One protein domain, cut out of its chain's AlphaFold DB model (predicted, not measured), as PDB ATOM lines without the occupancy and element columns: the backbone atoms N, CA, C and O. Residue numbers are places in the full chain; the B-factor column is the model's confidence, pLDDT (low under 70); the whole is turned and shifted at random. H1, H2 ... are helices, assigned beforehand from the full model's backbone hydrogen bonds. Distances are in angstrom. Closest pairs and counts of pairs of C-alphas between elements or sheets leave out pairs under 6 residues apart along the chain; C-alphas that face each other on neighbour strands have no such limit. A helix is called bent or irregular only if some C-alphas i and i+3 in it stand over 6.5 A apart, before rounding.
ATOM      1  N   GLU A   2     140.148 171.817 130.160       74.62
ATOM      2  CA  GLU A   2     141.580 171.784 129.826       74.62
ATOM      3  C   GLU A   2     142.468 171.384 131.014       74.62
ATOM      4  O   GLU A   2     143.421 170.633 130.815       74.62
ATOM      5  N   LYS A   3     142.138 171.810 132.245       77.62
ATOM      6  CA  LYS A   3     142.940 171.492 133.439       77.62
ATOM      7  C   LYS A   3     142.817 170.015 133.815       77.62
ATOM      8  O   LYS A   3     143.821 169.335 133.991       77.62
ATOM      9  N   THR A   4     141.588 169.503 133.851       79.56
ATOM     10  CA  THR A   4     141.288 168.100 134.178       79.56
ATOM     11  C   THR A   4     141.937 167.139 133.177       79.56
ATOM     12  O   THR A   4     142.549 166.150 133.572       79.56
ATOM     13  N   ASN A   5     141.890 167.458 131.878       81.88
ATOM     14  CA  ASN A   5     142.526 166.636 130.844       81.88
ATOM     15  C   ASN A   5     144.059 166.642 130.933       81.88
ATOM     16  O   ASN A   5     144.678 165.605 130.692       81.88
ATOM     17  N   ALA A   6     144.677 167.775 131.285       84.88
ATOM     18  CA  ALA A   6     146.121 167.849 131.489       84.88
ATOM     19  C   ALA A   6     146.568 166.954 132.657       84.88
ATOM     20  O   ALA A   6     147.498 166.160 132.506       84.88
ATOM     21  N   GLU A   7     145.849 167.009 133.780       88.19
ATOM     22  CA  GLU A   7     146.134 166.176 134.951       88.19
ATOM     23  C   GLU A   7     145.910 164.680 134.683       88.19
ATOM     24  O   GLU A   7     146.726 163.862 135.101       88.19
ATOM     25  N   ILE A   8     144.888 164.290 133.906       85.25
ATOM     26  CA  ILE A   8     144.686 162.881 133.504       85.25
ATOM     27  C   ILE A   8     145.903 162.338 132.751       85.25
ATOM     28  O   ILE A   8     146.323 161.207 132.995       85.25
ATOM     29  N   VAL A   9     146.476 163.122 131.834       85.56
ATOM     30  CA  VAL A   9     147.651 162.697 131.058       85.56
ATOM     31  C   VAL A   9     148.862 162.517 131.972       85.56
ATOM     32  O   VAL A   9     149.557 161.504 131.865       85.56
ATOM     33  N   ILE A  10     149.089 163.454 132.895       89.12
ATOM     34  CA  ILE A  10     150.200 163.387 133.850       89.12
ATOM     35  C   ILE A  10     150.033 162.183 134.788       89.12
ATOM     36  O   ILE A  10     150.958 161.379 134.924       89.12
ATOM     37  N   LEU A  11     148.841 161.995 135.360       90.00
ATOM     38  CA  LEU A  11     148.516 160.850 136.210       90.00
ATOM     39  C   LEU A  11     148.679 159.523 135.466       90.00
ATOM     40  O   LEU A  11     149.255 158.584 136.008       90.00
ATOM     41  N   ALA A  12     148.245 159.432 134.207       86.31
ATOM     42  CA  ALA A  12     148.405 158.222 133.404       86.31
ATOM     43  C   ALA A  12     149.880 157.870 133.139       86.31
ATOM     44  O   ALA A  12     150.207 156.686 133.026       86.31
ATOM     45  N   MET A  13     150.767 158.864 133.031       87.75
ATOM     46  CA  MET A  13     152.214 158.640 132.943       87.75
ATOM     47  C   MET A  13     152.780 158.190 134.293       87.75
ATOM     48  O   MET A  13     153.396 157.130 134.367       87.75
ATOM     49  N   LEU A  14     152.482 158.923 135.370       89.25
ATOM     50  CA  LEU A  14     152.947 158.602 136.723       89.25
ATOM     51  C   LEU A  14     152.525 157.195 137.165       89.25
ATOM     52  O   LEU A  14     153.348 156.429 137.656       89.25
ATOM     53  N   LEU A  15     151.268 156.812 136.933       88.56
ATOM     54  CA  LEU A  15     150.739 155.497 137.308       88.56
ATOM     55  C   LEU A  15     151.389 154.344 136.533       88.56
ATOM     56  O   LEU A  15     151.414 153.224 137.037       88.56
ATOM     57  N   LYS A  16     151.906 154.583 135.319       84.75
ATOM     58  CA  LYS A  16     152.682 153.578 134.570       84.75
ATOM     59  C   LYS A  16     154.096 153.415 135.123       84.75
ATOM     60  O   LYS A  16     154.643 152.316 135.055       84.75
ATOM     61  N   ASP A  17     154.654 154.486 135.675       81.50
ATOM     62  CA  ASP A  17     156.012 154.513 136.220       81.50
ATOM     63  C   ASP A  17     156.082 153.977 137.662       81.50
ATOM     64  O   ASP A  17     157.157 153.594 138.135       81.50
ATOM     65  N   ILE A  18     154.946 153.883 138.365       86.12
ATOM     66  CA  ILE A  18     154.867 153.254 139.689       86.12
ATOM     67  C   ILE A  18     155.047 151.735 139.552       86.12
ATOM     68  O   ILE A  18     154.114 150.980 139.290       86.12
ATOM     69  N   ASN A  19     156.278 151.282 139.786       82.00
ATOM     70  CA  ASN A  19     156.657 149.871 139.832       82.00
ATOM     71  C   ASN A  19     157.389 149.556 141.146       82.00
ATOM     72  O   ASN A  19     158.589 149.270 141.171       82.00
ATOM     73  N   ILE A  20     156.664 149.679 142.259       87.25
ATOM     74  CA  ILE A  20     157.185 149.408 143.602       87.25
ATOM     75  C   ILE A  20     157.198 147.894 143.828       87.25
ATOM     76  O   ILE A  20     156.154 147.251 143.780       87.25
ATOM     77  N   LYS A  21     158.385 147.337 144.090       88.62
ATOM     78  CA  LYS A  21     158.602 145.901 144.317       88.62
ATOM     79  C   LYS A  21     158.945 145.587 145.767       88.62
ATOM     80  O   LYS A  21     159.516 146.421 146.475       88.62
ATOM     81  N   ALA A  22     158.661 144.359 146.192       87.44
ATOM     82  CA  ALA A  22     159.100 143.840 147.476       87.44
ATOM     83  C   ALA A  22     160.629 143.948 147.630       87.44
ATOM     84  O   ALA A  22     161.392 143.676 146.702       87.44
ATOM     85  N   GLY A  23     161.080 144.338 148.823       87.00
ATOM     86  CA  GLY A  23     162.490 144.576 149.144       87.00
ATOM     87  C   GLY A  23     162.958 146.023 148.950       87.00
ATOM     88  O   GLY A  23     164.000 146.385 149.494       87.00
ATOM     89  N   THR A  24     162.191 146.873 148.258       90.50
ATOM     90  CA  THR A  24     162.476 148.317 148.169       90.50
ATOM     91  C   THR A  24     162.319 148.975 149.539       90.50
ATOM     92  O   THR A  24     161.420 148.623 150.306       90.50
ATOM     93  N   ARG A  25     163.177 149.945 149.887       90.75
ATOM     94  CA  ARG A  25     162.975 150.722 151.121       90.75
ATOM     95  C   ARG A  25     161.762 151.618 150.940       90.75
ATOM     96  O   ARG A  25     161.669 152.331 149.946       90.75
ATOM     97  N   LYS A  26     160.860 151.629 151.923       91.06
ATOM     98  CA  LYS A  26     159.645 152.455 151.854       91.06
ATOM     99  C   LYS A  26     159.991 153.925 151.617       91.06
ATOM    100  O   LYS A  26     159.430 154.532 150.720       91.06
ATOM    101  N   ALA A  27     161.010 154.443 152.307       88.75
ATOM    102  CA  ALA A  27     161.504 155.811 152.132       88.75
ATOM    103  C   ALA A  27     161.904 156.160 150.682       88.75
ATOM    104  O   ALA A  27     161.653 157.279 150.246       88.75
ATOM    105  N   ASP A  28     162.454 155.211 149.917       90.12
ATOM    106  CA  ASP A  28     162.889 155.448 148.531       90.12
ATOM    107  C   ASP A  28     161.690 155.608 147.576       90.12
ATOM    108  O   ASP A  28     161.823 156.177 146.495       90.12
ATOM    109  N   CYS A  29     160.501 155.142 147.978       90.62
ATOM    110  CA  CYS A  29     159.261 155.293 147.211       90.62
ATOM    111  C   CYS A  29     158.653 156.697 147.358       90.62
ATOM    112  O   CYS A  29     157.837 157.104 146.530       90.62
ATOM    113  N   ARG A  30     159.045 157.443 148.400       91.62
ATOM    114  CA  ARG A  30     158.415 158.708 148.797       91.62
ATOM    115  C   ARG A  30     158.323 159.746 147.671       91.62
ATOM    116  O   ARG A  30     157.216 160.223 147.452       91.62
ATOM    117  N   PRO A  31     159.380 160.025 146.881       92.19
ATOM    118  CA  PRO A  31     159.312 161.065 145.851       92.19
ATOM    119  C   PRO A  31     158.292 160.785 144.742       92.19
ATOM    120  O   PRO A  31     157.773 161.708 144.120       92.19
ATOM    121  N   VAL A  32     158.033 159.508 144.442       91.06
ATOM    122  CA  VAL A  32     157.049 159.120 143.420       91.06
ATOM    123  C   VAL A  32     155.632 159.212 143.985       91.06
ATOM    124  O   VAL A  32     154.727 159.646 143.279       91.06
ATOM    125  N   ILE A  33     155.447 158.846 145.255       92.94
ATOM    126  CA  ILE A  33     154.141 158.916 145.921       92.94
ATOM    127  C   ILE A  33     153.741 160.355 146.241       92.94
ATOM    128  O   ILE A  33     152.585 160.692 146.046       92.94
ATOM    129  N   GLU A  34     154.683 161.224 146.618       93.50
ATOM    130  CA  GLU A  34     154.431 162.666 146.775       93.50
ATOM    131  C   GLU A  34     153.908 163.283 145.470       93.50
ATOM    132  O   GLU A  34     152.904 163.985 145.479       93.50
ATOM    133  N   LYS A  35     154.506 162.938 144.322       92.88
ATOM    134  CA  LYS A  35     153.994 163.383 143.016       92.88
ATOM    135  C   LYS A  35     152.602 162.835 142.715       92.88
ATOM    136  O   LYS A  35     151.777 163.549 142.156       92.88
ATOM    137  N   LEU A  36     152.342 161.568 143.040       93.50
ATOM    138  CA  LEU A  36     151.010 160.990 142.866       93.50
ATOM    139  C   LEU A  36     149.975 161.739 143.719       93.50
ATOM    140  O   LEU A  36     148.936 162.118 143.189       93.50
ATOM    141  N   ASP A  37     150.269 161.972 145.000       93.31
ATOM    142  CA  ASP A  37     149.419 162.720 145.936       93.31
ATOM    143  C   ASP A  37     149.115 164.133 145.414       93.31
ATOM    144  O   ASP A  37     147.951 164.516 145.293       93.31
ATOM    145  N   GLU A  38     150.153 164.870 145.006       93.69
ATOM    146  CA  GLU A  38     150.037 166.222 144.449       93.69
ATOM    147  C   GLU A  38     149.130 166.269 143.214       93.69
ATOM    148  O   GLU A  38     148.228 167.107 143.140       93.69
ATOM    149  N   HIS A  39     149.336 165.363 142.254       93.50
ATOM    150  CA  HIS A  39     148.563 165.343 141.014       93.50
ATOM    151  C   HIS A  39     147.137 164.814 141.209       93.50
ATOM    152  O   HIS A  39     146.218 165.289 140.544       93.50
ATOM    153  N   ILE A  40     146.908 163.886 142.144       91.94
ATOM    154  CA  ILE A  40     145.548 163.461 142.509       91.94
ATOM    155  C   ILE A  40     144.794 164.621 143.167       91.94
ATOM    156  O   ILE A  40     143.648 164.884 142.804       91.94
ATOM    157  N   ASP A  41     145.421 165.360 144.085       88.81
ATOM    158  CA  ASP A  41     144.793 166.526 144.712       88.81
ATOM    159  C   ASP A  41     144.527 167.656 143.702       88.81
ATOM    160  O   ASP A  41     143.441 168.242 143.702       88.81
ATOM    161  N   ALA A  42     145.481 167.935 142.808       89.81
ATOM    162  CA  ALA A  42     145.318 168.917 141.738       89.81
ATOM    163  C   ALA A  42     144.181 168.533 140.782       89.81
ATOM    164  O   ALA A  42     143.339 169.373 140.454       89.81
ATOM    165  N   PHE A  43     144.111 167.258 140.396       89.81
ATOM    166  CA  PHE A  43     143.041 166.724 139.566       89.81
ATOM    167  C   PHE A  43     141.670 166.877 140.223       89.81
ATOM    168  O   PHE A  43     140.750 167.389 139.589       89.81
ATOM    169  N   VAL A  44     141.523 166.471 141.490       87.31
ATOM    170  CA  VAL A  44     140.241 166.561 142.209       87.31
ATOM    171  C   VAL A  44     139.762 168.012 142.288       87.31
ATOM    172  O   VAL A  44     138.601 168.288 141.990       87.31
ATOM    173  N   LYS A  45     140.659 168.956 142.590       87.81
ATOM    174  CA  LYS A  45     140.330 170.390 142.599       87.81
ATOM    175  C   LYS A  45     139.933 170.909 141.224       87.81
ATOM    176  O   LYS A  45     138.925 171.600 141.111       87.81
ATOM    177  N   ALA A  46     140.691 170.563 140.184       86.50
ATOM    178  CA  ALA A  46     140.378 170.954 138.812       86.50
ATOM    179  C   ALA A  46     139.020 170.396 138.361       86.50
ATOM    180  O   ALA A  46     138.240 171.113 137.738       86.50
ATOM    181  N   ALA A  47     138.704 169.152 138.726       85.12
ATOM    182  CA  ALA A  47     137.428 168.523 138.417       85.12
ATOM    183  C   ALA A  47     136.256 169.266 139.084       85.12
ATOM    184  O   ALA A  47     135.251 169.531 138.423       85.12
ATOM    185  N   VAL A  48     136.390 169.666 140.355       83.56
ATOM    186  CA  VAL A  48     135.374 170.473 141.059       83.56
ATOM    187  C   VAL A  48     135.243 171.870 140.443       83.56
ATOM    188  O   VAL A  48     134.133 172.301 140.145       83.56
ATOM    189  N   GLU A  49     136.357 172.561 140.174       85.62
ATOM    190  CA  GLU A  49     136.354 173.878 139.510       85.62
ATOM    191  C   GLU A  49     135.656 173.845 138.142       85.62
ATOM    192  O   GLU A  49     134.989 174.800 137.749       85.62
ATOM    193  N   GLU A  50     135.820 172.750 137.403       84.44
ATOM    194  CA  GLU A  50     135.245 172.565 136.072       84.44
ATOM    195  C   GLU A  50     133.840 171.938 136.092       84.44
ATOM    196  O   GLU A  50     133.299 171.634 135.027       84.44
ATOM    197  N   GLY A  51     133.241 171.763 137.275       77.69
ATOM    198  CA  GLY A  51     131.857 171.323 137.439       77.69
ATOM    199  C   GLY A  51     131.628 169.824 137.230       77.69
ATOM    200  O   GLY A  51     130.516 169.425 136.894       77.69
ATOM    201  N   TYR A  52     132.650 168.978 137.408       72.75
ATOM    202  CA  TYR A  52     132.473 167.518 137.418       72.75
ATOM    203  C   TYR A  52     131.701 167.051 138.664       72.75
ATOM    204  O   TYR A  52     131.065 166.004 138.610       72.75
ATOM    205  N   ALA A  53     131.743 167.818 139.757       67.75
ATOM    206  CA  ALA A  53     130.951 167.632 140.971       67.75
ATOM    207  C   ALA A  53     130.612 169.011 141.576       67.75
ATOM    208  O   ALA A  53     131.394 169.947 141.407       67.75
ATOM    209  N   GLU A  54     129.469 169.149 142.266       60.19
ATOM    210  CA  GLU A  54     129.058 170.424 142.893       60.19
ATOM    211  C   GLU A  54     129.975 170.813 144.064       60.19
ATOM    212  O   GLU A  54     130.238 171.993 144.295       60.19
ATOM    213  N   SER A  55     130.503 169.825 144.784       63.62
ATOM    214  CA  SER A  55     131.622 169.973 145.710       63.62
ATOM    215  C   SER A  55     132.323 168.627 145.925       63.62
ATOM    216  O   SER A  55     131.837 167.579 145.503       63.62
ATOM    217  N   GLU A  56     133.462 168.634 146.624       55.31
ATOM    218  CA  GLU A  56     134.095 167.391 147.105       55.31
ATOM    219  C   GLU A  56     133.198 166.613 148.097       55.31
ATOM    220  O   GLU A  56     133.412 165.423 148.337       55.31
ATOM    221  N   GLU A  57     132.205 167.291 148.680       55.72
ATOM    222  CA  GLU A  57     131.299 166.796 149.723       55.72
ATOM    223  C   GLU A  57     129.887 166.501 149.199       55.72
ATOM    224  O   GLU A  57     129.088 165.880 149.901       55.72
ATOM    225  N   SER A  58     129.559 166.951 147.985       45.22
ATOM    226  CA  SER A  58     128.215 166.846 147.439       45.22
ATOM    227  C   SER A  58     127.995 165.431 146.926       45.22
ATOM    228  O   SER A  58     128.598 165.026 145.932       45.22
ATOM    229  N   HIS A  59     127.081 164.732 147.590       47.22
ATOM    230  CA  HIS A  59     126.435 163.516 147.108       47.22
ATOM    231  C   HIS A  59     127.298 162.252 147.166       47.22
ATOM    232  O   HIS A  59     127.391 161.492 146.217       47.22
ATOM    233  N   LEU A  60     127.752 161.877 148.362       46.81
ATOM    234  CA  LEU A  60     127.263 160.556 148.751       46.81
ATOM    235  C   LEU A  60     125.800 160.816 149.105       46.81
ATOM    236  O   LEU A  60     125.573 161.621 150.015       46.81
ATOM    237  N   PRO A  61     124.801 160.230 148.414       45.44
ATOM    238  CA  PRO A  61     123.490 160.154 149.030       45.44
ATOM    239  C   PRO A  61     123.736 159.678 150.464       45.44
ATOM    240  O   PRO A  61     124.602 158.821 150.683       45.44
ATOM    241  N   LEU A 234     161.076 147.961 154.837       90.62
ATOM    242  CA  LEU A 234     161.063 147.479 153.458       90.62
ATOM    243  C   LEU A 234     159.635 147.146 153.026       90.62
ATOM    244  O   LEU A 234     158.842 146.654 153.830       90.62
ATOM    245  N   VAL A 235     159.339 147.370 151.751       88.38
ATOM    246  CA  VAL A 235     158.109 146.922 151.095       88.38
ATOM    247  C   VAL A 235     158.065 145.395 151.138       88.38
ATOM    248  O   VAL A 235     158.993 144.723 150.683       88.38
ATOM    249  N   THR A 236     157.006 144.836 151.712       88.62
ATOM    250  CA  THR A 236     156.760 143.386 151.708       88.62
ATOM    251  C   THR A 236     156.072 142.942 150.411       88.62
ATOM    252  O   THR A 236     155.585 143.770 149.646       88.62
ATOM    253  N   LYS A 237     155.990 141.629 150.148       85.12
ATOM    254  CA  LYS A 237     155.198 141.115 149.012       85.12
ATOM    255  C   LYS A 237     153.709 141.460 149.125       85.12
ATOM    256  O   LYS A 237     153.048 141.659 148.112       85.12
ATOM    257  N   ASP A 238     153.195 141.557 150.350       83.88
ATOM    258  CA  ASP A 238     151.837 142.041 150.601       83.88
ATOM    259  C   ASP A 238     151.689 143.510 150.225       83.88
ATOM    260  O   ASP A 238     150.724 143.870 149.558       83.88
ATOM    261  N   ASP A 239     152.640 144.338 150.664       87.31
ATOM    262  CA  ASP A 239     152.647 145.769 150.372       87.31
ATOM    263  C   ASP A 239     152.660 145.984 148.852       87.31
ATOM    264  O   ASP A 239     151.839 146.733 148.337       87.31
ATOM    265  N   GLU A 240     153.523 145.266 148.126       89.69
ATOM    266  CA  GLU A 240     153.577 145.288 146.659       89.69
ATOM    267  C   GLU A 240     152.227 144.922 146.021       89.69
ATOM    268  O   GLU A 240     151.730 145.674 145.184       89.69
ATOM    269  N   ALA A 241     151.611 143.805 146.424       86.00
ATOM    270  CA  ALA A 241     150.342 143.353 145.848       86.00
ATOM    271  C   ALA A 241     149.213 144.377 146.057       86.00
ATOM    272  O   ALA A 241     148.469 144.691 145.123       86.00
ATOM    273  N   VAL A 242     149.109 144.940 147.266       86.31
ATOM    274  CA  VAL A 242     148.074 145.933 147.584       86.31
ATOM    275  C   VAL A 242     148.342 147.263 146.875       86.31
ATOM    276  O   VAL A 242     147.405 147.845 146.335       86.31
ATOM    277  N   ILE A 243     149.600 147.718 146.797       89.88
ATOM    278  CA  ILE A 243     149.970 148.928 146.047       89.88
ATOM    279  C   ILE A 243     149.634 148.762 144.563       89.88
ATOM    280  O   ILE A 243     149.008 149.638 143.974       89.88
ATOM    281  N   GLN A 244     149.997 147.633 143.947       88.56
ATOM    282  CA  GLN A 244     149.703 147.390 142.531       88.56
ATOM    283  C   GLN A 244     148.198 147.319 142.257       88.56
ATOM    284  O   GLN A 244     147.745 147.783 141.208       88.56
ATOM    285  N   LYS A 245     147.415 146.758 143.186       88.62
ATOM    286  CA  LYS A 245     145.954 146.786 143.102       88.62
ATOM    287  C   LYS A 245     145.425 148.221 143.174       88.62
ATOM    288  O   LYS A 245     144.710 148.628 142.267       88.62
ATOM    289  N   ALA A 246     145.841 149.000 144.171       89.44
ATOM    290  CA  ALA A 246     145.421 150.392 144.320       89.44
ATOM    291  C   ALA A 246     145.779 151.243 143.087       89.44
ATOM    292  O   ALA A 246     144.949 152.006 142.609       89.44
ATOM    293  N   VAL A 247     146.969 151.059 142.502       90.62
ATOM    294  CA  VAL A 247     147.366 151.731 141.250       90.62
ATOM    295  C   VAL A 247     146.430 151.369 140.091       90.62
ATOM    296  O   VAL A 247     146.008 152.259 139.352       90.62
ATOM    297  N   LYS A 248     146.071 150.088 139.930       89.56
ATOM    298  CA  LYS A 248     145.095 149.656 138.912       89.56
ATOM    299  C   LYS A 248     143.710 150.247 139.164       89.56
ATOM    300  O   LYS A 248     143.066 150.687 138.216       89.56
ATOM    301  N   ASP A 249     143.274 150.289 140.418       89.75
ATOM    302  CA  ASP A 249     141.970 150.832 140.795       89.75
ATOM    303  C   ASP A 249     141.908 152.354 140.541       89.75
ATOM    304  O   ASP A 249     140.896 152.850 140.045       89.75
ATOM    305  N   ILE A 250     143.013 153.089 140.751       90.62
ATOM    306  CA  ILE A 250     143.152 154.502 140.349       90.62
ATOM    307  C   ILE A 250     143.059 154.644 138.825       90.62
ATOM    308  O   ILE A 250     142.305 155.481 138.330       90.62
ATOM    309  N   GLN A 251     143.797 153.829 138.061       90.19
ATOM    310  CA  GLN A 251     143.746 153.856 136.591       90.19
ATOM    311  C   GLN A 251     142.326 153.594 136.072       90.19
ATOM    312  O   GLN A 251     141.855 154.291 135.172       90.19
ATOM    313  N   PHE A 252     141.639 152.612 136.659       88.50
ATOM    314  CA  PHE A 252     140.257 152.291 136.331       88.50
ATOM    315  C   PHE A 252     139.329 153.467 136.654       88.50
ATOM    316  O   PHE A 252     138.620 153.932 135.763       88.50
ATOM    317  N   ALA A 253     139.404 154.021 137.868       87.81
ATOM    318  CA  ALA A 253     138.595 155.164 138.287       87.81
ATOM    319  C   ALA A 253     138.778 156.388 137.367       87.81
ATOM    320  O   ALA A 253     137.790 156.985 136.939       87.81
ATOM    321  N   LEU A 254     140.019 156.713 136.980       88.06
ATOM    322  CA  LEU A 254     140.308 157.782 136.014       88.06
ATOM    323  C   LEU A 254     139.687 157.503 134.640       88.06
ATOM    324  O   LEU A 254     139.138 158.409 134.018       88.06
ATOM    325  N   SER A 255     139.732 156.253 134.167       85.19
ATOM    326  CA  SER A 255     139.117 155.877 132.885       85.19
ATOM    327  C   SER A 255     137.585 155.950 132.906       85.19
ATOM    328  O   SER A 255     136.963 156.230 131.882       85.19
ATOM    329  N   SER A 256     136.975 155.744 134.076       84.06
ATOM    330  CA  SER A 256     135.523 155.725 134.268       84.06
ATOM    331  C   SER A 256     134.909 157.099 134.541       84.06
ATOM    332  O   SER A 256     133.682 157.214 134.534       84.06
ATOM    333  N   ILE A 257     135.709 158.154 134.737       81.38
ATOM    334  CA  ILE A 257     135.193 159.469 135.157       81.38
ATOM    335  C   ILE A 257     134.200 160.090 134.164       81.38
ATOM    336  O   ILE A 257     133.280 160.799 134.561       81.38
ATOM    337  N   ASN A 258     134.353 159.789 132.874       76.88
ATOM    338  CA  ASN A 258     133.466 160.285 131.820       76.88
ATOM    339  C   ASN A 258     132.244 159.383 131.580       76.88
ATOM    340  O   ASN A 258     131.409 159.716 130.745       76.88
ATOM    341  N   ILE A 259     132.161 158.242 132.270       79.44
ATOM    342  CA  ILE A 259     131.118 157.223 132.087       79.44
ATOM    343  C   ILE A 259     130.108 157.253 133.242       79.44
ATOM    344  O   ILE A 259     128.943 156.942 133.026       79.44
ATOM    345  N   MET A 260     130.532 157.616 134.457       72.25
ATOM    346  CA  MET A 260     129.643 157.659 135.621       72.25
ATOM    347  C   MET A 260     128.831 158.957 135.699       72.25
ATOM    348  O   MET A 260     129.372 160.049 135.512       72.25
ATOM    349  N   ASP A 261     127.547 158.809 136.040       70.06
ATOM    350  CA  ASP A 261     126.616 159.921 136.263       70.06
ATOM    351  C   ASP A 261     127.010 160.744 137.498       70.06
ATOM    352  O   ASP A 261     127.036 161.971 137.447       70.06
ATOM    353  N   ASP A 262     127.391 160.066 138.586       71.88
ATOM    354  CA  ASP A 262     127.908 160.697 139.799       71.88
ATOM    355  C   ASP A 262     129.433 160.568 139.877       71.88
ATOM    356  O   ASP A 262     130.001 159.531 140.243       71.88
ATOM    357  N   ARG A 263     130.113 161.652 139.509       79.31
ATOM    358  CA  ARG A 263     131.578 161.707 139.458       79.31
ATOM    359  C   ARG A 263     132.198 161.993 140.826       79.31
ATOM    360  O   ARG A 263     133.392 161.753 140.991       79.31
ATOM    361  N   SER A 264     131.420 162.439 141.818       74.06
ATOM    362  CA  SER A 264     131.911 162.701 143.182       74.06
ATOM    363  C   SER A 264     132.439 161.422 143.857       74.06
ATOM    364  O   SER A 264     133.444 161.445 144.582       74.06
ATOM    365  N   ILE A 265     131.821 160.280 143.532       75.56
ATOM    366  CA  ILE A 265     132.238 158.943 143.961       75.56
ATOM    367  C   ILE A 265     133.628 158.627 143.408       75.56
ATOM    368  O   ILE A 265     134.511 158.224 144.164       75.56
ATOM    369  N   ILE A 266     133.856 158.864 142.113       82.38
ATOM    370  CA  ILE A 266     135.160 158.647 141.471       82.38
ATOM    371  C   ILE A 266     136.240 159.510 142.128       82.38
ATOM    372  O   ILE A 266     137.293 158.990 142.491       82.38
ATOM    373  N   LEU A 267     135.969 160.800 142.354       84.44
ATOM    374  CA  LEU A 267     136.918 161.703 143.017       84.44
ATOM    375  C   LEU A 267     137.267 161.230 144.440       84.44
ATOM    376  O   LEU A 267     138.432 161.270 144.844       84.44
ATOM    377  N   SER A 268     136.278 160.723 145.180       79.25
ATOM    378  CA  SER A 268     136.482 160.158 146.520       79.25
ATOM    379  C   SER A 268     137.303 158.862 146.490       79.25
ATOM    380  O   SER A 268     138.202 158.686 147.315       79.25
ATOM    381  N   LEU A 269     137.041 157.973 145.525       83.94
ATOM    382  CA  LEU A 269     137.782 156.721 145.345       83.94
ATOM    383  C   LEU A 269     139.258 156.969 145.021       83.94
ATOM    384  O   LEU A 269     140.117 156.305 145.596       83.94
ATOM    385  N   LEU A 270     139.566 157.956 144.172       88.31
ATOM    386  CA  LEU A 270     140.947 158.310 143.827       88.31
ATOM    387  C   LEU A 270     141.776 158.644 145.073       88.31
ATOM    388  O   LEU A 270     142.837 158.056 145.277       88.31
ATOM    389  N   ARG A 271     141.265 159.517 145.950       87.19
ATOM    390  CA  ARG A 271     141.945 159.847 147.213       87.19
ATOM    391  C   ARG A 271     142.039 158.644 148.152       87.19
ATOM    392  O   ARG A 271     143.067 158.470 148.796       87.19
ATOM    393  N   SER A 272     141.003 157.804 148.220       85.75
ATOM    394  CA  SER A 272     141.002 156.609 149.076       85.75
ATOM    395  C   SER A 272     142.040 155.567 148.643       85.75
ATOM    396  O   SER A 272     142.693 154.962 149.493       85.75
ATOM    397  N   TYR A 273     142.210 155.345 147.339       89.94
ATOM    398  CA  TYR A 273     143.225 154.425 146.833       89.94
ATOM    399  C   TYR A 273     144.641 154.983 147.020       89.94
ATOM    400  O   TYR A 273     145.543 154.228 147.383       89.94
ATOM    401  N   THR A 274     144.835 156.298 146.862       90.38
ATOM    402  CA  THR A 274     146.110 156.957 147.184       90.38
ATOM    403  C   THR A 274     146.431 156.843 148.676       90.38
ATOM    404  O   THR A 274     147.516 156.381 149.022       90.38
ATOM    405  N   GLU A 275     145.472 157.116 149.568       90.69
ATOM    406  CA  GLU A 275     145.648 156.957 151.022       90.69
ATOM    407  C   GLU A 275     146.011 155.520 151.422       90.69
ATOM    408  O   GLU A 275     146.805 155.308 152.344       90.69
ATOM    409  N   THR A 276     145.489 154.522 150.703       88.31
ATOM    410  CA  THR A 276     145.851 153.118 150.928       88.31
ATOM    411  C   THR A 276     147.344 152.894 150.666       88.31
ATOM    412  O   THR A 276     148.024 152.260 151.477       88.31
ATOM    413  N   ILE A 277     147.881 153.443 149.569       90.69
ATOM    414  CA  ILE A 277     149.312 153.367 149.233       90.69
ATOM    415  C   ILE A 277     150.151 154.093 150.296       90.69
ATOM    416  O   ILE A 277     151.141 153.544 150.787       90.69
ATOM    417  N   GLU A 278     149.737 155.296 150.690       91.12
ATOM    418  CA  GLU A 278     150.418 156.121 151.695       91.12
ATOM    419  C   GLU A 278     150.474 155.425 153.060       91.12
ATOM    420  O   GLU A 278     151.540 155.345 153.672       91.12
ATOM    421  N   THR A 279     149.361 154.827 153.493       88.44
ATOM    422  CA  THR A 279     149.263 154.059 154.743       88.44
ATOM    423  C   THR A 279     150.214 152.864 154.745       88.44
ATOM    424  O   THR A 279     150.918 152.627 155.727       88.44
ATOM    425  N   ILE A 280     150.278 152.109 153.643       86.50
ATOM    426  CA  ILE A 280     151.166 150.942 153.518       86.50
ATOM    427  C   ILE A 280     152.637 151.353 153.611       86.50
ATOM    428  O   ILE A 280     153.457 150.646 154.211       86.50
ATOM    429  N   LEU A 281     152.983 152.494 153.019       88.56
ATOM    430  CA  LEU A 281     154.346 153.014 153.009       88.56
ATOM    431  C   LEU A 281     154.710 153.790 154.287       88.56
ATOM    432  O   LEU A 281     155.896 154.006 154.537       88.56
ATOM    433  N   GLY A 282     153.724 154.123 155.125       86.00
ATOM    434  CA  GLY A 282     153.901 154.863 156.376       86.00
ATOM    435  C   GLY A 282     154.033 156.376 156.182       86.00
ATOM    436  O   GLY A 282     154.668 157.044 156.997       86.00
ATOM    437  N   PHE A 283     153.475 156.923 155.100       90.88
ATOM    438  CA  PHE A 283     153.508 158.349 154.766       90.88
ATOM    439  C   PHE A 283     152.271 159.070 155.305       90.88
ATOM    440  O   PHE A 283     151.444 159.590 154.563       90.88
ATOM    441  N   ASN A 284     152.154 159.088 156.630       86.44
ATOM    442  CA  ASN A 284     150.985 159.620 157.335       86.44
ATOM    443  C   ASN A 284     150.893 161.161 157.305       86.44
ATOM    444  O   ASN A 284     150.021 161.740 157.945       86.44
ATOM    445  N   ASP A 285     151.829 161.833 156.637       87.69
ATOM    446  CA  ASP A 285     151.916 163.288 156.544       87.69
ATOM    447  C   ASP A 285     151.431 163.855 155.197       87.69
ATOM    448  O   ASP A 285     151.291 165.072 155.071       87.69
ATOM    449  N   LEU A 286     151.128 162.994 154.221       90.06
ATOM    450  CA  LEU A 286     150.675 163.400 152.887       90.06
ATOM    451  C   LEU A 286     149.207 163.843 152.858       90.06
ATOM    452  O   LEU A 286     148.441 163.670 153.815       90.06
ATOM    453  N   ARG A 287     148.824 164.532 151.780       86.25
ATOM    454  CA  ARG A 287     147.594 165.322 151.751       86.25
ATOM    455  C   ARG A 287     146.360 164.445 151.596       86.25
ATOM    456  O   ARG A 287     145.407 164.643 152.355       86.25
ATOM    457  N   CYS A 288     146.375 163.478 150.680       84.56
ATOM    458  CA  CYS A 288     145.302 162.500 150.517       84.56
ATOM    459  C   CYS A 288     145.068 161.741 151.824       84.56
ATOM    460  O   CYS A 288     143.925 161.701 152.284       84.56
ATOM    461  N   PHE A 289     146.129 161.254 152.476       85.81
ATOM    462  CA  PHE A 289     146.055 160.621 153.793       85.81
ATOM    463  C   PHE A 289     145.322 161.501 154.800       85.81
ATOM    464  O   PHE A 289     144.332 161.075 155.390       85.81
ATOM    465  N   ASN A 290     145.761 162.748 154.975       85.62
ATOM    466  CA  ASN A 290     145.167 163.650 155.955       85.62
ATOM    467  C   ASN A 290     143.697 163.965 155.651       85.62
ATOM    468  O   ASN A 290     142.874 163.972 156.569       85.62
ATOM    469  N   ILE A 291     143.342 164.187 154.382       81.81
ATOM    470  CA  ILE A 291     141.961 164.456 153.960       81.81
ATOM    471  C   ILE A 291     141.071 163.237 154.228       81.81
ATOM    472  O   ILE A 291     140.033 163.358 154.880       81.81
ATOM    473  N   VAL A 292     141.485 162.053 153.769       78.62
ATOM    474  CA  VAL A 292     140.728 160.800 153.911       78.62
ATOM    475  C   VAL A 292     140.619 160.407 155.382       78.62
ATOM    476  O   VAL A 292     139.520 160.123 155.861       78.62
ATOM    477  N   LYS A 293     141.715 160.451 156.146       78.75
ATOM    478  CA  LYS A 293     141.683 160.165 157.584       78.75
ATOM    479  C   LYS A 293     140.820 161.162 158.337       78.75
ATOM    480  O   LYS A 293     140.041 160.722 159.165       78.75
ATOM    481  N   THR A 294     140.887 162.461 158.061       76.50
ATOM    482  CA  THR A 294     140.015 163.430 158.748       76.50
ATOM    483  C   THR A 294     138.542 163.167 158.423       76.50
ATOM    484  O   THR A 294     137.717 163.142 159.333       76.50
ATOM    485  N   ARG A 295     138.223 162.864 157.156       69.75
ATOM    486  CA  ARG A 295     136.862 162.542 156.696       69.75
ATOM    487  C   ARG A 295     136.305 161.264 157.327       69.75
ATOM    488  O   ARG A 295     135.146 161.232 157.729       69.75
ATOM    489  N   HIS A 296     137.109 160.205 157.408       71.25
ATOM    490  CA  HIS A 296     136.641 158.892 157.852       71.25
ATOM    491  C   HIS A 296     136.911 158.595 159.326       71.25
ATOM    492  O   HIS A 296     136.207 157.768 159.888       71.25
ATOM    493  N   ALA A 297     137.888 159.226 159.985       69.00
ATOM    494  CA  ALA A 297     138.277 158.852 161.347       69.00
ATOM    495  C   ALA A 297     137.206 159.185 162.383       69.00
ATOM    496  O   ALA A 297     137.041 158.416 163.329       69.00
ATOM    497  N   GLU A 298     136.486 160.299 162.235       71.94
ATOM    498  CA  GLU A 298     135.410 160.627 163.170       71.94
ATOM    499  C   GLU A 298     134.245 159.644 163.019       71.94
ATOM    500  O   GLU A 298     133.846 159.004 163.992       71.94
ATOM    501  N   GLU A 299     133.764 159.447 161.793       72.88
ATOM    502  CA  GLU A 299     132.641 158.551 161.517       72.88
ATOM    503  C   GLU A 299     133.003 157.081 161.786       72.88
ATOM    504  O   GLU A 299     132.208 156.339 162.356       72.88
ATOM    505  N   ALA A 300     134.227 156.644 161.467       72.88
ATOM    506  CA  ALA A 300     134.722 155.312 161.810       72.88
ATOM    507  C   ALA A 300     134.827 155.124 163.326       72.88
ATOM    508  O   ALA A 300     134.403 154.089 163.828       72.88
ATOM    509  N   ARG A 301     135.322 156.121 164.075       79.12
ATOM    510  CA  ARG A 301     135.366 156.061 165.545       79.12
ATOM    511  C   ARG A 301     133.962 155.936 166.134       79.12
ATOM    512  O   ARG A 301     133.754 155.099 167.010       79.12
ATOM    513  N   LYS A 302     133.005 156.728 165.639       81.62
ATOM    514  CA  LYS A 302     131.594 156.645 166.048       81.62
ATOM    515  C   LYS A 302     131.000 155.273 165.718       81.62
ATOM    516  O   LYS A 302     130.407 154.648 166.590       81.62
ATOM    517  N   ASN A 303     131.235 154.756 164.511       79.69
ATOM    518  CA  ASN A 303     130.780 153.427 164.091       79.69
ATOM    519  C   ASN A 303     131.389 152.291 164.923       79.69
ATOM    520  O   ASN A 303     130.664 151.378 165.309       79.69
ATOM    521  N   CYS A 304     132.690 152.340 165.226       80.38
ATOM    522  CA  CYS A 304     133.337 151.362 166.101       80.38
ATOM    523  C   CYS A 304     132.723 151.399 167.502       80.38
ATOM    524  O   CYS A 304     132.325 150.361 168.019       80.38
ATOM    525  N   SER A 305     132.559 152.596 168.079       83.56
ATOM    526  CA  SER A 305     131.911 152.751 169.385       83.56
ATOM    527  C   SER A 305     130.467 152.243 169.384       83.56
ATOM    528  O   SER A 305     130.040 151.646 170.368       83.56
ATOM    529  N   LEU A 306     129.695 152.492 168.322       84.88
ATOM    530  CA  LEU A 306     128.330 151.983 168.191       84.88
ATOM    531  C   LEU A 306     128.329 150.451 168.124       84.88
ATOM    532  O   LEU A 306     127.575 149.811 168.854       84.88
ATOM    533  N   ARG A 307     129.215 149.865 167.312       83.81
ATOM    534  CA  ARG A 307     129.337 148.413 167.158       83.81
ATOM    535  C   ARG A 307     129.726 147.723 168.463       83.81
ATOM    536  O   ARG A 307     129.083 146.755 168.838       83.81
ATOM    537  N   GLU A 308     130.698 148.259 169.200       86.62
ATOM    538  CA  GLU A 308     131.080 147.731 170.518       86.62
ATOM    539  C   GLU A 308     129.913 147.751 171.515       86.62
ATOM    540  O   GLU A 308     129.760 146.831 172.319       86.62
ATOM    541  N   ARG A 309     129.077 148.798 171.485       86.56
ATOM    542  CA  ARG A 309     127.879 148.881 172.336       86.56
ATOM    543  C   ARG A 309     126.814 147.874 171.913       86.56
ATOM    544  O   ARG A 309     126.223 147.235 172.780       86.56
ATOM    545  N   GLN A 310     126.582 147.728 170.609       85.81
ATOM    546  CA  GLN A 310     125.660 146.736 170.055       85.81
ATOM    547  C   GLN A 310     126.096 145.313 170.400       85.81
ATOM    548  O   GLN A 310     125.258 144.518 170.819       85.81
ATOM    549  N   ASP A 311     127.391 145.011 170.290       87.69
ATOM    550  CA  ASP A 311     127.952 143.709 170.647       87.69
ATOM    551  C   ASP A 311     127.753 143.431 172.140       87.69
ATOM    552  O   ASP A 311     127.111 142.444 172.481       87.69
ATOM    553  N   LYS A 312     128.155 144.347 173.031       88.50
ATOM    554  CA  LYS A 312     127.945 144.194 174.486       88.50
ATOM    555  C   LYS A 312     126.481 143.970 174.859       88.50
ATOM    556  O   LYS A 312     126.182 143.153 175.723       88.50
ATOM    557  N   MET A 313     125.568 144.706 174.230       86.75
ATOM    558  CA  MET A 313     124.138 144.552 174.485       86.75
ATOM    559  C   MET A 313     123.601 143.222 173.951       86.75
ATOM    560  O   MET A 313     122.795 142.580 174.613       86.75
TER     561      MET A 313
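What this domain is: This is residues 2 to 61 and 234 to 313 of the 453 residues of an uncharacterized protein of Flavonifractor plautii (UniProt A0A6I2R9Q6). Four helices, H1 to H4, stand side by side as a bundle made of two helical hairpins, H1 with H2 and H3 with H4, and a fifth, bent helix leaves it: H5a crosses H2 and H4, and residues 296 to 313 stick out as a long arm. Going round the bundle from H1 to H2 to H4 to H3 and back to H1, each helix runs opposite to the next. The printed part has 140 residues with five named helices, H1 to H5 in chain order, and no named strand; its class is all helix. It is compact, with a radius of gyration of the C-alphas of 16.3 A, and spans 53 by 42 by 24 A, the arm adding to the length.

How they stand to each other: H1, residues 2 to 17, touches H2, residues 26 to 49, opposite ways at a shallow tilt of 21 degrees; their closest C-alphas, of Thr 4 and Ala 46, are 5.5 A apart. H2 is irregular, with C-alphas 28 and 31 7.2 A apart, and has a kink of 36 degrees near residue 33. H3, residues 237 to 256, touches H1 with residues 247 to 254 alone, opposite ways at a shallow tilt of 27 degrees; the closest C-alphas, of Leu 15 and Val 247, are 6.4 A apart. H4, residues 263 to 281, touches H3 opposite ways at a shallow tilt of 17 degrees, closest at the C-alphas of Ala 246 and Tyr 273, 5.2 A apart. H4 also touches H2, opposite ways at a shallow tilt of 13 degrees, with the closest C-alphas, of Lys 26 and Leu 281, 5.5 A apart. H1 and H4 are apart. H5, residues 287 to 313, was assigned as one helix by its hydrogen bonds but is bent, with C-alphas 295 and 298 6.9 A apart; its arms, H5a, residues 287 to 295, and H5b, residues 298 to 313, stand at a steep tilt of 41 degrees. H5a touches H4 at a steep tilt of 69.9 degrees, only just short of about perpendicular, closest at the C-alphas of Glu 275 and Phe 289, 4.6 A apart. It touches H2 with H2's residues 37 to 41 alone, at a steep tilt of 66 degrees, closest at the C-alphas of Asp 37 and Cys 288, 6.2 A apart. H5b touches no helix. Every O i to N i+4 pair is within hydrogen-bond range in H3, H5a and H5b; the counts are 11 of 12 in H1, 17 of 20 in H2 and 14 of 15 in H4.

Where its parts are: H1 begins at C-alpha 2, (141.580, 171.784, 129.826), and measures 23.4 A from first to last C-alpha. H2 measures 34.0 A, H3 28.6 A, H4 27.9 A, H5a 12.1 A and H5b 22.7 A. H3 begins at C-alpha 237, (155.198, 141.115, 149.012), and H5b ends at C-alpha 313, (124.138, 144.552, 174.485).

The domain as a whole: The C-alphas of Glu 2 and Met 313, the two farthest apart, are 55.1 A apart. Residues 62 to 233 are not printed, and C-alphas 61 and 234 are 39.9 A apart across this cut. Of the links that are printed whole, H4 to H5 is tight, and H1 to H2 and H3 to H4 are short. Residues 50 to 61 hold no named element. The mean pLDDT of the printed part is 83.3; residues 53 to 61, 295 and 297 are under 70.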